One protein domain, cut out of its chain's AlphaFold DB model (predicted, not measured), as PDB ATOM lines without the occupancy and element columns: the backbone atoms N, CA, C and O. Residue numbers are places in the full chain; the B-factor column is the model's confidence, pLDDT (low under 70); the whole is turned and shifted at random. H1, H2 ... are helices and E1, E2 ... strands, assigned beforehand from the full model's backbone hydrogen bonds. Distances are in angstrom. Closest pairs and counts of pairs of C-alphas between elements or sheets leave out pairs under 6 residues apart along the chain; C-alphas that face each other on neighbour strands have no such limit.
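AT A GLANCE: This is residues 2 to 113 of the 642 residues of the protein "LPD38 domain-containing protein" of Chloroflexi bacterium ADurb.Bin222 (UniProt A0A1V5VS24). A long two-stranded antiparallel ribbon, E4 with E7, folds over sharply part way along; short E1 joins it at one end, where H2 and the second half of the long helix H1 pack on it, while residues 2 to 13 of H1 stick out. Beyond the ribbon's other end lies the small hairpin E5 and E6, and a second hairpin, E2 and E3, lies off to a side. The printed part has 112 residues with two named helices and seven named strands, in the order H1 E1 E2 E3 E4 E5 E6 E7 H2; the largest sheet, E1 - E7 - E4, is antiparallel, and the class is mixed, helices and strands. The whole is loose, with a radius of gyration of the C-alphas of 17.0 A and spans of 45 by 40 by 31 A.

HOW THE PARTS SIT: The largest sheet holds E1, residues 34 to 36, E7, residues 90 to 101, and E4, residues 59 to 69; it is only just strongly twisted, with C-alphas up to 4.2 A off its best plane. E4 bends by 96 degrees at residue 63 and E7 by 90 degrees at residue 93. Between E7 and E4, N 66 and O 93 are within hydrogen-bond range at 2.8 A; between E1 and E7, N 35 and O 100 are at 2.8 A. H1, residues 2 to 30, and H2, residues 104 to 111, make two layers with this sheet, helices on one face. H1 has a height over the sheet of 7.9 A and runs across the strands, at 74 degrees to E1 on the local plane; the closest C-alphas of H1 and E4 are those of Asn 18 and Tyr 62, 5.7 A. H2 has a height of 9.0 A and only just runs along the strands, at 27 degrees to E7 on the local plane. H1 and H2 are close but not clearly touching; their closest C-alphas, of Ala 21 and Ile 110, are 6.7 A apart. In both helices every O i to N i+4 pair is within hydrogen-bond range. The hairpin of E2, residues 41 to 44, and E3, residues 50 to 52, has N 51 and O 43 at 2.7 A; both strands are apart from E4 and E7. The hairpin of E5, residues 75 to 78, and E6, residues 81 to 84, has N 76 and O 83 at 2.8 A.

IN THESE COORDINATES: H1 is 42.0 A long, from C-alpha 2 at (-33.098, 6.211, 36.407). E7 measures 26.5 A and E4 22.4 A; C-alpha 63, at E4's bend, is at (-41.832, -19.663, 37.569). H2 ends with C-alpha 111 at (-53.224, -14.936, 30.858).

THE WHOLE: The two C-alphas farthest apart are those of Gly 2 and Asp 86, 52.6 A. The printed part has no cut and no long link. The mean pLDDT of the printed part is 77.7; residues 2 to 6, 9 and 40 to 58 are under 70.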
ATOM      1  N   GLY A   2     -31.789   6.519  37.026       53.62
ATOM      2  CA  GLY A   2     -33.098   6.211  36.407       53.62
ATOM      3  C   GLY A   2     -33.254   4.827  35.748       53.62
ATOM      4  O   GLY A   2     -34.302   4.207  35.907       53.62
ATOM      5  N   ASN A   3     -32.231   4.309  35.055       64.75
ATOM      6  CA  ASN A   3     -32.289   2.973  34.434       64.75
ATOM      7  C   ASN A   3     -32.263   1.841  35.472       64.75
ATOM      8  O   ASN A   3     -33.031   0.892  35.359       64.75
ATOM      9  N   LEU A   4     -31.462   1.987  36.532       66.50
ATOM     10  CA  LEU A   4     -31.419   1.041  37.649       66.50
ATOM     11  C   LEU A   4     -32.799   0.917  38.315       66.50
ATOM     12  O   LEU A   4     -33.290  -0.181  38.537       66.50
ATOM     13  N   LEU A   5     -33.466   2.044  38.565       60.00
ATOM     14  CA  LEU A   5     -34.792   2.076  39.191       60.00
ATOM     15  C   LEU A   5     -35.892   1.482  38.313       60.00
ATOM     16  O   LEU A   5     -36.802   0.824  38.816       60.00
ATOM     17  N   LYS A   6     -35.798   1.677  36.994       63.19
ATOM     18  CA  LYS A   6     -36.673   0.994  36.035       63.19
ATOM     19  C   LYS A   6     -36.460  -0.519  36.078       63.19
ATOM     20  O   LYS A   6     -37.446  -1.245  36.121       63.19
ATOM     21  N   ASN A   7     -35.209  -0.979  36.148       70.12
ATOM     22  CA  ASN A   7     -34.890  -2.404  36.259       70.12
ATOM     23  C   ASN A   7     -35.418  -3.001  37.572       70.12
ATOM     24  O   ASN A   7     -36.102  -4.019  37.539       70.12
ATOM     25  N   TRP A   8     -35.198  -2.341  38.713       71.88
ATOM     26  CA  TRP A   8     -35.746  -2.776  40.004       71.88
ATOM     27  C   TRP A   8     -37.272  -2.821  40.002       71.88
ATOM     28  O   TRP A   8     -37.858  -3.810  40.432       71.88
ATOM     29  N   SER A   9     -37.931  -1.792  39.467       67.50
ATOM     30  CA  SER A   9     -39.388  -1.805  39.337       67.50
ATOM     31  C   SER A   9     -39.866  -2.935  38.433       67.50
ATOM     32  O   SER A   9     -40.867  -3.561  38.756       67.50
ATOM     33  N   HIS A  10     -39.174  -3.203  37.325       73.25
ATOM     34  CA  HIS A  10     -39.506  -4.315  36.443       73.25
ATOM     35  C   HIS A  10     -39.384  -5.657  37.174       73.25
ATOM     36  O   HIS A  10     -40.289  -6.480  37.081       73.25
ATOM     37  N   LEU A  11     -38.317  -5.861  37.955       76.62
ATOM     38  CA  LEU A  11     -38.125  -7.069  38.764       76.62
ATOM     39  C   LEU A  11     -39.200  -7.224  39.848       76.62
ATOM     40  O   LEU A  11     -39.736  -8.316  40.015       76.62
ATOM     41  N   ILE A  12     -39.560  -6.142  40.546       77.62
ATOM     42  CA  ILE A  12     -40.627  -6.151  41.560       77.62
ATOM     43  C   ILE A  12     -41.972  -6.499  40.915       77.62
ATOM     44  O   ILE A  12     -42.678  -7.372  41.418       77.62
ATOM     45  N   THR A  13     -42.311  -5.864  39.790       75.75
ATOM     46  CA  THR A  13     -43.550  -6.144  39.053       75.75
ATOM     47  C   THR A  13     -43.577  -7.583  38.545       75.75
ATOM     48  O   THR A  13     -44.562  -8.283  38.759       75.75
ATOM     49  N   ALA A  14     -42.492  -8.062  37.929       80.88
ATOM     50  CA  ALA A  14     -42.389  -9.440  37.455       80.88
ATOM     51  C   ALA A  14     -42.521 -10.449  38.609       80.88
ATOM     52  O   ALA A  14     -43.249 -11.430  38.487       80.88
ATOM     53  N   SER A  15     -41.884 -10.182  39.753       83.88
ATOM     54  CA  SER A  15     -42.000 -11.007  40.961       83.88
ATOM     55  C   SER A  15     -43.424 -11.017  41.528       83.88
ATOM     56  O   SER A  15     -43.932 -12.074  41.900       83.88
ATOM     57  N   ALA A  16     -44.096  -9.864  41.586       83.31
ATOM     58  CA  ALA A  16     -45.481  -9.766  42.044       83.31
ATOM     59  C   ALA A  16     -46.444 -10.514  41.108       83.31
ATOM     60  O   ALA A  16     -47.241 -11.317  41.584       83.31
ATOM     61  N   ASN A  17     -46.307 -10.327  39.792       84.44
ATOM     62  CA  ASN A  17     -47.092 -11.045  38.787       84.44
ATOM     63  C   ASN A  17     -46.882 -12.559  38.886       84.44
ATOM     64  O   ASN A  17     -47.843 -13.318  38.837       84.44
ATOM     65  N   ASN A  18     -45.638 -13.002  39.088       88.00
ATOM     66  CA  ASN A  18     -45.323 -14.416  39.251       88.00
ATOM     67  C   ASN A  18     -45.929 -15.011  40.531       88.00
ATOM     68  O   ASN A  18     -46.441 -16.125  40.504       88.00
ATOM     69  N   ARG A  19     -45.902 -14.268  41.649       87.88
ATOM     70  CA  ARG A  19     -46.557 -14.681  42.901       87.88
ATOM     71  C   ARG A  19     -48.073 -14.769  42.747       87.88
ATOM     72  O   ARG A  19     -48.654 -15.740  43.209       87.88
ATOM     73  N   ALA A  20     -48.689 -13.803  42.067       86.06
ATOM     74  CA  ALA A  20     -50.118 -13.835  41.775       86.06
ATOM     75  C   ALA A  20     -50.483 -15.038  40.891       86.06
ATOM     76  O   ALA A  20     -51.402 -15.777  41.221       86.06
ATOM     77  N   ALA A  21     -49.725 -15.278  39.815       89.25
ATOM     78  CA  ALA A  21     -49.928 -16.438  38.949       89.25
ATOM     79  C   ALA A  21     -49.775 -17.759  39.718       89.25
ATOM     80  O   ALA A  21     -50.610 -18.643  39.556       89.25
ATOM     81  N   LYS A  22     -48.765 -17.869  40.595       91.25
ATOM     82  CA  LYS A  22     -48.584 -19.021  41.486       91.25
ATOM     83  C   LYS A  22     -49.807 -19.252  42.369       91.25
ATOM     84  O   LYS A  22     -50.362 -20.342  42.345       91.25
ATOM     85  N   GLU A  23     -50.223 -18.239  43.125       90.12
ATOM     86  CA  GLU A  23     -51.319 -18.376  44.089       90.12
ATOM     87  C   GLU A  23     -52.630 -18.764  43.396       90.12
ATOM     88  O   GLU A  23     -53.333 -19.668  43.849       90.12
ATOM     89  N   VAL A  24     -52.932 -18.131  42.257       89.50
ATOM     90  CA  VAL A  24     -54.140 -18.422  41.477       89.50
ATOM     91  C   VAL A  24     -54.096 -19.832  40.892       89.50
ATOM     92  O   VAL A  24     -55.087 -20.547  40.989       89.50
ATOM     93  N   LEU A  25     -52.968 -20.253  40.311       90.56
ATOM     94  CA  LEU A  25     -52.850 -21.568  39.676       90.56
ATOM     95  C   LEU A  25     -52.811 -22.712  40.687       90.56
ATOM     96  O   LEU A  25     -53.505 -23.707  40.493       90.56
ATOM     97  N   ASP A  26     -52.077 -22.555  41.789       90.62
ATOM     98  CA  ASP A  26     -52.045 -23.548  42.863       90.62
ATOM     99  C   ASP A  26     -53.441 -23.684  43.509       90.62
ATOM    100  O   ASP A  26     -53.884 -24.796  43.799       90.62
ATOM    101  N   THR A  27     -54.172 -22.576  43.687       90.75
ATOM    102  CA  THR A  27     -55.555 -22.597  44.197       90.75
ATOM    103  C   THR A  27     -56.519 -23.230  43.196       90.75
ATOM    104  O   THR A  27     -57.292 -24.110  43.572       90.75
ATOM    105  N   ALA A  28     -56.447 -22.849  41.918       89.81
ATOM    106  CA  ALA A  28     -57.264 -23.444  40.864       89.81
ATOM    107  C   ALA A  28     -57.029 -24.957  40.760       89.81
ATOM    108  O   ALA A  28     -57.988 -25.709  40.607       89.81
ATOM    109  N   ALA A  29     -55.783 -25.411  40.925       90.06
ATOM    110  CA  ALA A  29     -55.456 -26.830  40.954       90.06
ATOM    111  C   ALA A  29     -56.076 -27.550  42.159       90.06
ATOM    112  O   ALA A  29     -56.688 -28.602  41.994       90.06
ATOM    113  N   ARG A  30     -56.011 -26.962  43.364       92.00
ATOM    114  CA  ARG A  30     -56.686 -27.516  44.558       92.00
ATOM    115  C   ARG A  30     -58.204 -27.593  44.399       92.00
ATOM    116  O   ARG A  30     -58.823 -28.496  44.948       92.00
ATOM    117  N   MET A  31     -58.794 -26.655  43.662       90.06
ATOM    118  CA  MET A  31     -60.227 -26.625  43.361       90.06
ATOM    119  C   MET A  31     -60.622 -27.530  42.182       90.06
ATOM    120  O   MET A  31     -61.805 -27.616  41.867       90.06
ATOM    121  N   GLY A  32     -59.661 -28.173  41.506       89.19
ATOM    122  CA  GLY A  32     -59.908 -28.987  40.311       89.19
ATOM    123  C   GLY A  32     -60.219 -28.187  39.039       89.19
ATOM    124  O   GLY A  32     -60.617 -28.771  38.039       89.19
ATOM    125  N   ALA A  33     -60.039 -26.862  39.053       88.06
ATOM    126  CA  ALA A  33     -60.216 -25.978  37.896       88.06
ATOM    127  C   ALA A  33     -58.955 -25.864  37.014       88.06
ATOM    128  O   ALA A  33     -59.005 -25.302  35.915       88.06
ATOM    129  N   ALA A  34     -57.817 -26.368  37.500       89.94
ATOM    130  CA  ALA A  34     -56.577 -26.472  36.745       89.94
ATOM    131  C   ALA A  34     -55.905 -27.832  36.974       89.94
ATOM    132  O   ALA A  34     -55.965 -28.392  38.065       89.94
ATOM    133  N   THR A  35     -55.217 -28.338  35.958       88.75
ATOM    134  CA  THR A  35     -54.407 -29.558  36.036       88.75
ATOM    135  C   THR A  35     -52.937 -29.184  35.888       88.75
ATOM    136  O   THR A  35     -52.577 -28.499  34.931       88.75
ATOM    137  N   ASP A  36     -52.089 -29.607  36.829       87.06
ATOM    138  CA  ASP A  36     -50.637 -29.428  36.722       87.06
ATOM    139  C   ASP A  36     -50.076 -30.382  35.659       87.06
ATOM    140  O   ASP A  36     -50.118 -31.598  35.818       87.06
ATOM    141  N   MET A  37     -49.548 -29.805  34.583       83.62
ATOM    142  CA  MET A  37     -48.971 -30.501  33.432       83.62
ATOM    143  C   MET A  37     -47.436 -30.430  33.437       83.62
ATOM    144  O   MET A  37     -46.798 -30.804  32.455       83.62
ATOM    145  N   THR A  38     -46.811 -29.911  34.501       77.00
ATOM    146  CA  THR A  38     -45.371 -29.585  34.529       77.00
ATOM    147  C   THR A  38     -44.481 -30.784  34.184       77.00
ATOM    148  O   THR A  38     -43.456 -30.622  33.526       77.00
ATOM    149  N   ASN A  39     -44.883 -31.994  34.582       73.06
ATOM    150  CA  ASN A  39     -44.132 -33.227  34.329       73.06
ATOM    151  C   ASN A  39     -44.571 -33.977  33.053       73.06
ATOM    152  O   ASN A  39     -43.961 -34.990  32.712       73.06
ATOM    153  N   ASP A  40     -45.560 -33.460  32.315       69.31
ATOM    154  CA  ASP A  40     -46.070 -34.040  31.059       69.31
ATOM    155  C   ASP A  40     -45.376 -33.473  29.803       69.31
ATOM    156  O   ASP A  40     -45.760 -33.771  28.663       69.31
ATOM    157  N   VAL A  41     -44.339 -32.650  30.004       62.62
ATOM    158  CA  VAL A  41     -43.452 -32.137  28.952       62.62
ATOM    159  C   VAL A  41     -42.626 -33.288  28.373       62.62
ATOM    160  O   VAL A  41     -41.855 -33.932  29.083       62.62
ATOM    161  N   VAL A  42     -42.748 -33.525  27.068       57.69
ATOM    162  CA  VAL A  42     -42.025 -34.588  26.343       57.69
ATOM    163  C   VAL A  42     -40.833 -34.061  25.542       57.69
ATOM    164  O   VAL A  42     -39.910 -34.831  25.295       57.69
ATOM    165  N   ALA A  43     -40.824 -32.780  25.149       58.97
ATOM    166  CA  ALA A  43     -39.712 -32.141  24.425       58.97
ATOM    167  C   ALA A  43     -39.731 -30.600  24.572       58.97
ATOM    168  O   ALA A  43     -40.606 -30.056  25.237       58.97
ATOM    169  N   GLN A  44     -38.780 -29.889  23.958       60.75
ATOM    170  CA  GLN A  44     -38.818 -28.434  23.725       60.75
ATOM    171  C   GLN A  44     -38.668 -28.164  22.219       60.75
ATOM    172  O   GLN A  44     -37.962 -28.909  21.541       60.75
ATOM    173  N   ASP A  45     -39.341 -27.144  21.686       57.00
ATOM    174  CA  ASP A  45     -39.194 -26.723  20.289       57.00
ATOM    175  C   ASP A  45     -37.877 -25.958  20.053       57.00
ATOM    176  O   ASP A  45     -37.114 -25.679  20.980       57.00
ATOM    177  N   ILE A  46     -37.614 -25.582  18.796       48.62
ATOM    178  CA  ILE A  46     -36.403 -24.844  18.390       48.62
ATOM    179  C   ILE A  46     -36.245 -23.468  19.064       48.62
ATOM    180  O   ILE A  46     -35.160 -22.895  19.032       48.62
ATOM    181  N   ASN A  47     -37.309 -22.938  19.676       51.72
ATOM    182  CA  ASN A  47     -37.328 -21.673  20.409       51.72
ATOM    183  C   ASN A  47     -37.337 -21.885  21.938       51.72
ATOM    184  O   ASN A  47     -37.508 -20.919  22.686       51.72
ATOM    185  N   GLY A  48     -37.190 -23.129  22.412       53.47
ATOM    186  CA  GLY A  48     -37.207 -23.495  23.829       53.47
ATOM    187  C   GLY A  48     -38.603 -23.578  24.461       53.47
ATOM    188  O   GLY A  48     -38.704 -23.610  25.687       53.47
ATOM    189  N   GLN A  49     -39.687 -23.597  23.676       56.94
ATOM    190  CA  GLN A  49     -41.046 -23.783  24.203       56.94
ATOM    191  C   GLN A  49     -41.314 -25.271  24.475       56.94
ATOM    192  O   GLN A  49     -41.071 -26.095  23.595       56.94
ATOM    193  N   PRO A  50     -41.835 -25.659  25.650       60.38
ATOM    194  CA  PRO A  50     -42.106 -27.059  25.946       60.38
ATOM    195  C   PRO A  50     -43.229 -27.636  25.079       60.38
ATOM    196  O   PRO A  50     -44.291 -27.040  24.897       60.38
ATOM    197  N   ILE A  51     -42.980 -28.841  24.581       57.06
ATOM    198  CA  ILE A  51     -43.882 -29.681  23.804       57.06
ATOM    199  C   ILE A  51     -44.459 -30.724  24.763       57.06
ATOM    200  O   ILE A  51     -43.716 -31.497  25.370       57.06
ATOM    201  N   TYR A  52     -45.781 -30.742  24.902       63.12
ATOM    202  CA  TYR A  52     -46.508 -31.651  25.791       63.12
ATOM    203  C   TYR A  52     -47.000 -32.878  25.033       63.12
ATOM    204  O   TYR A  52     -47.143 -32.854  23.812       63.12
ATOM    205  N   ARG A  53     -47.309 -33.951  25.768       54.38
ATOM    206  CA  ARG A  53     -47.820 -35.215  25.206       54.38
ATOM    207  C   ARG A  53     -49.215 -35.081  24.556       54.38
ATOM    208  O   ARG A  53     -49.681 -36.029  23.936       54.38
ATOM    209  N   GLY A  54     -49.859 -33.912  24.669       56.34
ATOM    210  CA  GLY A  54     -51.154 -33.557  24.075       56.34
ATOM    211  C   GLY A  54     -51.213 -32.096  23.592       56.34
ATOM    212  O   GLY A  54     -50.223 -31.370  23.663       56.34
ATOM    213  N   ASN A  55     -52.374 -31.660  23.079       52.12
ATOM    214  CA  ASN A  55     -52.578 -30.322  22.502       52.12
ATOM    215  C   ASN A  55     -52.181 -29.202  23.490       52.12
ATOM    216  O   ASN A  55     -52.750 -29.087  24.571       52.12
ATOM    217  N   THR A  56     -51.208 -28.375  23.099       51.81
ATOM    218  CA  THR A  56     -50.573 -27.329  23.925       51.81
ATOM    219  C   THR A  56     -51.338 -26.006  23.942       51.81
ATOM    220  O   THR A  56     -50.947 -25.051  24.619       51.81
ATOM    221  N   LYS A  57     -52.436 -25.916  23.184       54.41
ATOM    222  CA  LYS A  57     -53.264 -24.716  23.102       54.41
ATOM    223  C   LYS A  57     -54.065 -24.565  24.401       54.41
ATOM    224  O   LYS A  57     -54.985 -25.335  24.648       54.41
ATOM    225  N   GLY A  58     -53.721 -23.560  25.205       62.97
ATOM    226  CA  GLY A  58     -54.384 -23.290  26.486       62.97
ATOM    227  C   GLY A  58     -53.618 -23.811  27.706       62.97
ATOM    228  O   GLY A  58     -54.212 -24.421  28.590       62.97
ATOM    229  N   LEU A  59     -52.309 -23.563  27.767       77.88
ATOM    230  CA  LEU A  59     -51.525 -23.722  28.992       77.88
ATOM    231  C   LEU A  59     -51.104 -22.351  29.528       77.88
ATOM    232  O   LEU A  59     -50.735 -21.459  28.763       77.88
ATOM    233  N   VAL A  60     -51.122 -22.206  30.848       85.56
ATOM    234  CA  VAL A  60     -50.623 -21.040  31.591       85.56
ATOM    235  C   VAL A  60     -49.499 -21.466  32.514       85.56
ATOM    236  O   VAL A  60     -49.410 -22.630  32.904       85.56
ATOM    237  N   ARG A  61     -48.605 -20.529  32.837       86.69
ATOM    238  CA  ARG A  61     -47.379 -20.846  33.567       86.69
ATOM    239  C   ARG A  61     -47.003 -19.807  34.604       86.69
ATOM    240  O   ARG A  61     -47.291 -18.622  34.449       86.69
ATOM    241  N   TYR A  62     -46.272 -20.263  35.611       88.69
ATOM    242  CA  TYR A  62     -45.511 -19.409  36.516       88.69
ATOM    243  C   TYR A  62     -44.131 -20.020  36.769       88.69
ATOM    244  O   TYR A  62     -43.921 -21.219  36.595       88.69
ATOM    245  N   ARG A  63     -43.167 -19.203  37.187       85.88
ATOM    246  CA  ARG A  63     -41.832 -19.663  37.569       85.88
ATOM    247  C   ARG A  63     -41.826 -20.095  39.034       85.88
ATOM    248  O   ARG A  63     -42.083 -19.280  39.921       85.88
ATOM    249  N   GLY A  64     -41.529 -21.361  39.292       86.19
ATOM    250  CA  GLY A  64     -41.586 -21.965  40.618       86.19
ATOM    251  C   GLY A  64     -40.599 -23.112  40.781       86.19
ATOM    252  O   GLY A  64     -39.863 -23.455  39.861       86.19
ATOM    253  N   GLU A  65     -40.579 -23.683  41.978       84.88
ATOM    254  CA  GLU A  65     -39.822 -24.899  42.260       84.88
ATOM    255  C   GLU A  65     -40.491 -26.094  41.567       84.88
ATOM    256  O   GLU A  65     -41.694 -26.310  41.724       84.88
ATOM    257  N   ILE A  66     -39.718 -26.847  40.788       80.62
ATOM    258  CA  ILE A  66     -40.136 -28.074  40.113       80.62
ATOM    259  C   ILE A  66     -39.391 -29.224  40.764       80.62
ATOM    260  O   ILE A  66     -38.161 -29.238  40.771       80.62
ATOM    261  N   LYS A  67     -40.149 -30.199  41.264       81.38
ATOM    262  CA  LYS A  67     -39.612 -31.473  41.736       81.38
ATOM    263  C   LYS A  67     -39.824 -32.527  40.665       81.38
ATOM    264  O   LYS A  67     -40.957 -32.751  40.231       81.38
ATOM    265  N   ARG A  68     -38.738 -33.165  40.236       75.38
ATOM    266  CA  ARG A  68     -38.765 -34.224  39.228       75.38
ATOM    267  C   ARG A  68     -38.032 -35.451  39.747       75.38
ATOM    268  O   ARG A  68     -36.873 -35.356  40.143       75.38
ATOM    269  N   LYS A  69     -38.690 -36.609  39.673       80.50
ATOM    270  CA  LYS A  69     -38.044 -37.902  39.917       80.50
ATOM    271  C   LYS A  69     -37.070 -38.231  38.796       80.50
ATOM    272  O   LYS A  69     -37.401 -38.103  37.615       80.50
ATOM    273  N   ILE A  70     -35.881 -38.668  39.177       76.25
ATOM    274  CA  ILE A  70     -34.837 -39.104  38.263       76.25
ATOM    275  C   ILE A  70     -35.127 -40.565  37.901       76.25
ATOM    276  O   ILE A  70     -35.179 -41.406  38.802       76.25
ATOM    277  N   PRO A  71     -35.311 -40.906  36.614       79.56
ATOM    278  CA  PRO A  71     -35.528 -42.285  36.193       79.56
ATOM    279  C   PRO A  71     -34.418 -43.222  36.677       79.56
ATOM    280  O   PRO A  71     -33.244 -42.845  36.715       79.56
ATOM    281  N   LYS A  72     -34.790 -44.464  36.999       83.25
ATOM    282  CA  LYS A  72     -33.838 -45.498  37.413       83.25
ATOM    283  C   LYS A  72     -32.729 -45.663  36.365       83.25
ATOM    284  O   LYS A  72     -33.017 -45.780  35.176       83.25
ATOM    285  N   GLY A  73     -31.476 -45.690  36.811       79.19
ATOM    286  CA  GLY A  73     -30.291 -45.855  35.966       79.19
ATOM    287  C   GLY A  73     -29.687 -44.558  35.420       79.19
ATOM    288  O   GLY A  73     -28.639 -44.620  34.783       79.19
ATOM    289  N   GLN A  74     -30.293 -43.388  35.665       78.88
ATOM    290  CA  GLN A  74     -29.697 -42.110  35.259       78.88
ATOM    291  C   GLN A  74     -28.737 -41.556  36.326       78.88
ATOM    292  O   GLN A  74     -29.070 -41.595  37.514       78.88
ATOM    293  N   PRO A  75     -27.569 -41.020  35.923       78.88
ATOM    294  CA  PRO A  75     -26.646 -40.374  36.844       78.88
ATOM    295  C   PRO A  75     -27.158 -38.988  37.270       78.88
ATOM    296  O   PRO A  75     -27.694 -38.239  36.454       78.88
ATOM    297  N   TYR A  76     -26.958 -38.627  38.536       76.88
ATOM    298  CA  TYR A  76     -27.260 -37.308  39.092       76.88
ATOM    299  C   TYR A  76     -26.200 -36.879  40.108       76.88
ATOM    300  O   TYR A  76     -25.452 -37.712  40.609       76.88
ATOM    301  N   ILE A  77     -26.110 -35.575  40.381       76.88
ATOM    302  CA  ILE A  77     -25.132 -35.020  41.323       76.88
ATOM    303  C   ILE A  77     -25.850 -34.607  42.603       76.88
ATOM    304  O   ILE A  77     -26.736 -33.755  42.568       76.88
ATOM    305  N   GLU A  78     -25.416 -35.162  43.727       77.88
ATOM    306  CA  GLU A  78     -25.869 -34.787  45.064       77.88
ATOM    307  C   GLU A  78     -24.639 -34.569  45.950       77.88
ATOM    308  O   GLU A  78     -23.720 -35.385  45.964       77.88
ATOM    309  N   ASN A  79     -24.561 -33.419  46.630       79.38
ATOM    310  CA  ASN A  79     -23.416 -33.035  47.472       79.38
ATOM    311  C   ASN A  79     -22.035 -33.157  46.783       79.38
ATOM    312  O   ASN A  79     -21.030 -33.452  47.426       79.38
ATOM    313  N   GLY A  80     -21.975 -32.927  45.466       78.94
ATOM    314  CA  GLY A  80     -20.739 -33.004  44.677       78.94
ATOM    315  C   GLY A  80     -20.312 -34.418  44.265       78.94
ATOM    316  O   GLY A  80     -19.249 -34.562  43.666       78.94
ATOM    317  N   GLN A  81     -21.120 -35.449  44.541       78.88
ATOM    318  CA  GLN A  81     -20.877 -36.831  44.116       78.88
ATOM    319  C   GLN A  81     -21.859 -37.262  43.021       78.88
ATOM    320  O   GLN A  81     -23.048 -36.952  43.091       78.88
ATOM    321  N   THR A  82     -21.362 -37.990  42.017       84.38
ATOM    322  CA  THR A  82     -22.193 -38.588  40.961       84.38
ATOM    323  C   THR A  82     -22.790 -39.904  41.457       84.38
ATOM    324  O   THR A  82     -22.067 -40.879  41.654       84.38
ATOM    325  N   LEU A  83     -24.107 -39.940  41.630       83.12
ATOM    326  CA  LEU A  83     -24.888 -41.104  42.042       83.12
ATOM    327  C   LEU A  83     -25.730 -41.621  40.871       83.12
ATOM    328  O   LEU A  83     -26.055 -40.868  39.959       83.12
ATOM    329  N   ILE A  84     -26.107 -42.901  40.886       83.12
ATOM    330  CA  ILE A  84     -27.052 -43.476  39.917       83.12
ATOM    331  C   ILE A  84     -28.416 -43.581  40.596       83.12
ATOM    332  O   ILE A  84     -28.530 -44.190  41.657       83.12
ATOM    333  N   SER A  85     -29.449 -42.994  39.991       83.44
ATOM    334  CA  SER A  85     -30.805 -43.042  40.538       83.44
ATOM    335  C   SER A  85     -31.341 -44.473  40.571       83.44
ATOM    336  O   SER A  85     -31.284 -45.203  39.579       83.44
ATOM    337  N   ASP A  86     -31.937 -44.856  41.693       82.44
ATOM    338  CA  ASP A  86     -32.704 -46.090  41.868       82.44
ATOM    339  C   ASP A  86     -34.174 -45.951  41.410       82.44
ATOM    340  O   ASP A  86     -34.931 -46.923  41.429       82.44
ATOM    341  N   GLY A  87     -34.564 -44.760  40.941       78.00
ATOM    342  CA  GLY A  87     -35.933 -44.390  40.580       78.00
ATOM    343  C   GLY A  87     -36.694 -43.640  41.679       78.00
ATOM    344  O   GLY A  87     -37.825 -43.213  41.439       78.00
ATOM    345  N   THR A  88     -36.096 -43.461  42.863       80.88
ATOM    346  CA  THR A  88     -36.667 -42.697  43.985       80.88
ATOM    347  C   THR A  88     -36.038 -41.317  44.157       80.88
ATOM    348  O   THR A  88     -36.690 -40.432  44.708       80.88
ATOM    349  N   ALA A  89     -34.825 -41.108  43.632       78.19
ATOM    350  CA  ALA A  89     -34.121 -39.833  43.708       78.19
ATOM    351  C   ALA A  89     -34.910 -38.693  43.037       78.19
ATOM    352  O   ALA A  89     -35.452 -38.852  41.939       78.19
ATOM    353  N   GLU A  90     -34.942 -37.527  43.680       80.50
ATOM    354  CA  GLU A  90     -35.617 -36.323  43.189       80.50
ATOM    355  C   GLU A  90     -34.626 -35.174  43.016       80.50
ATOM    356  O   GLU A  90     -33.778 -34.932  43.869       80.50
ATOM    357  N   ILE A  91     -34.775 -34.424  41.925       77.62
ATOM    358  CA  ILE A  91     -34.115 -33.129  41.752       77.62
ATOM    359  C   ILE A  91     -35.128 -32.010  41.940       77.62
ATOM    360  O   ILE A  91     -36.262 -32.091  41.458       77.62
ATOM    361  N   SER A  92     -34.688 -30.946  42.609       79.00
ATOM    362  CA  SER A  92     -35.424 -29.692  42.711       79.00
ATOM    363  C   SER A  92     -34.678 -28.592  41.965       79.00
ATOM    364  O   SER A  92     -33.480 -28.391  42.164       79.00
ATOM    365  N   TYR A  93     -35.377 -27.883  41.082       78.31
ATOM    366  CA  TYR A  93     -34.842 -26.710  40.394       78.31
ATOM    367  C   TYR A  93     -35.935 -25.667  40.163       78.31
ATOM    368  O   TYR A  93     -37.126 -25.970  40.158       78.31
ATOM    369  N   VAL A  94     -35.540 -24.410  39.954       80.00
ATOM    370  CA  VAL A  94     -36.489 -23.337  39.634       80.00
ATOM    371  C   VAL A  94     -36.720 -23.296  38.126       80.00
ATOM    372  O   VAL A  94     -35.825 -22.914  37.370       80.00
ATOM    373  N   GLY A  95     -37.932 -23.626  37.695       82.50
ATOM    374  CA  GLY A  95     -38.328 -23.647  36.289       82.50
ATOM    375  C   GLY A  95     -39.736 -23.104  36.068       82.50
ATOM    376  O   GLY A  95     -40.361 -22.554  36.972       82.50
ATOM    377  N   GLU A  96     -40.231 -23.223  34.841       85.25
ATOM    378  CA  GLU A  96     -41.614 -22.881  34.510       85.25
ATOM    379  C   GLU A  96     -42.530 -24.068  34.827       85.25
ATOM    380  O   GLU A  96     -42.369 -25.146  34.259       85.25
ATOM    381  N   ARG A  97     -43.482 -23.867  35.741       85.75
ATOM    382  CA  ARG A  97     -44.575 -24.806  36.006       85.75
ATOM    383  C   ARG A  97     -45.734 -24.495  35.087       85.75
ATOM    384  O   ARG A  97     -46.088 -23.324  34.936       85.75
ATOM    385  N   TYR A  98     -46.328 -25.526  34.511       85.56
ATOM    386  CA  TYR A  98     -47.361 -25.396  33.496       85.56
ATOM    387  C   TYR A  98     -48.652 -26.037  33.945       85.56
ATOM    388  O   TYR A  98     -48.665 -27.150  34.452       85.56
ATOM    389  N   PHE A  99     -49.742 -25.326  33.707       88.00
ATOM    390  CA  PHE A  99     -51.071 -25.725  34.115       88.00
ATOM    391  C   PHE A  99     -52.009 -25.639  32.922       88.00
ATOM    392  O   PHE A  99     -52.022 -24.643  32.194       88.00
ATOM    393  N   LYS A 100     -52.820 -26.677  32.753       87.62
ATOM    394  CA  LYS A 100     -53.993 -26.635  31.891       87.62
ATOM    395  C   LYS A 100     -55.150 -26.083  32.704       87.62
ATOM    396  O   LYS A 100     -55.448 -26.617  33.764       87.62
ATOM    397  N   VAL A 101     -55.786 -25.023  32.221       87.62
ATOM    398  CA  VAL A 101     -56.984 -24.454  32.849       87.62
ATOM    399  C   VAL A 101     -58.158 -24.742  31.930       87.62
ATOM    400  O   VAL A 101     -58.145 -24.323  30.772       87.62
ATOM    401  N   ASP A 102     -59.136 -25.494  32.429       82.94
ATOM    402  CA  ASP A 102     -60.257 -25.956  31.607       82.94
ATOM    403  C   ASP A 102     -61.324 -24.865  31.417       82.94
ATOM    404  O   ASP A 102     -61.972 -24.811  30.372       82.94
ATOM    405  N   ASP A 103     -61.470 -23.949  32.383       86.31
ATOM    406  CA  ASP A 103     -62.378 -22.807  32.259       86.31
ATOM    407  C   ASP A 103     -61.764 -21.699  31.369       86.31
ATOM    408  O   ASP A 103     -60.708 -21.136  31.697       86.31
ATOM    409  N   PRO A 104     -62.418 -21.325  30.252       85.06
ATOM    410  CA  PRO A 104     -61.872 -20.351  29.312       85.06
ATOM    411  C   PRO A 104     -61.805 -18.924  29.880       85.06
ATOM    412  O   PRO A 104     -60.949 -18.143  29.466       85.06
ATOM    413  N   HIS A 105     -62.674 -18.557  30.827       86.44
ATOM    414  CA  HIS A 105     -62.661 -17.238  31.458       86.44
ATOM    415  C   HIS A 105     -61.547 -17.119  32.499       86.44
ATOM    416  O   HIS A 105     -60.866 -16.092  32.551       86.44
ATOM    417  N   LEU A 106     -61.322 -18.171  33.285       85.62
ATOM    418  CA  LEU A 106     -60.210 -18.258  34.224       85.62
ATOM    419  C   LEU A 106     -58.871 -18.257  33.478       85.62
ATOM    420  O   LEU A 106     -57.955 -17.529  33.860       85.62
ATOM    421  N   MET A 107     -58.788 -18.990  32.365       86.25
ATOM    422  CA  MET A 107     -57.640 -18.959  31.461       86.25
ATOM    423  C   MET A 107     -57.342 -17.539  30.961       86.25
ATOM    424  O   MET A 107     -56.205 -17.068  31.060       86.25
ATOM    425  N   ASP A 108     -58.359 -16.842  30.442       85.50
ATOM    426  CA  ASP A 108     -58.233 -15.466  29.949       85.50
ATOM    427  C   ASP A 108     -57.781 -14.502  31.064       85.50
ATOM    428  O   ASP A 108     -56.938 -13.630  30.827       85.50
ATOM    429  N   ALA A 109     -58.317 -14.660  32.279       85.31
ATOM    430  CA  ALA A 109     -57.965 -13.844  33.437       85.31
ATOM    431  C   ALA A 109     -56.504 -14.056  33.861       85.31
ATOM    432  O   ALA A 109     -55.760 -13.084  33.994       85.31
ATOM    433  N   ILE A 110     -56.059 -15.308  33.989       84.88
ATOM    434  CA  ILE A 110     -54.672 -15.643  34.353       84.88
ATOM    435  C   ILE A 110     -53.700 -15.164  33.272       84.88
ATOM    436  O   ILE A 110     -52.691 -14.531  33.579       84.88
ATOM    437  N   SER A 111     -54.035 -15.381  31.999       82.69
ATOM    438  CA  SER A 111     -53.224 -14.936  30.858       82.69
ATOM    439  C   SER A 111     -53.112 -13.408  30.752       82.69
ATOM    440  O   SER A 111     -52.226 -12.890  30.071       82.69
ATOM    441  N   SER A 112     -54.012 -12.667  31.406       80.62
ATOM    442  CA  SER A 112     -53.979 -11.203  31.454       80.62
ATOM    443  C   SER A 112     -53.073 -10.634  32.552       80.62
ATOM    444  O   SER A 112     -52.781  -9.437  32.525       80.62
ATOM    445  N   ILE A 113     -52.580 -11.458  33.486       80.81
ATOM    446  CA  ILE A 113     -51.687 -10.998  34.557       80.81
ATOM    447  C   ILE A 113     -50.419 -10.396  33.937       80.81
ATOM    448  O   ILE A 113     -49.648 -11.065  33.250       80.81
TER     449      ILE A 113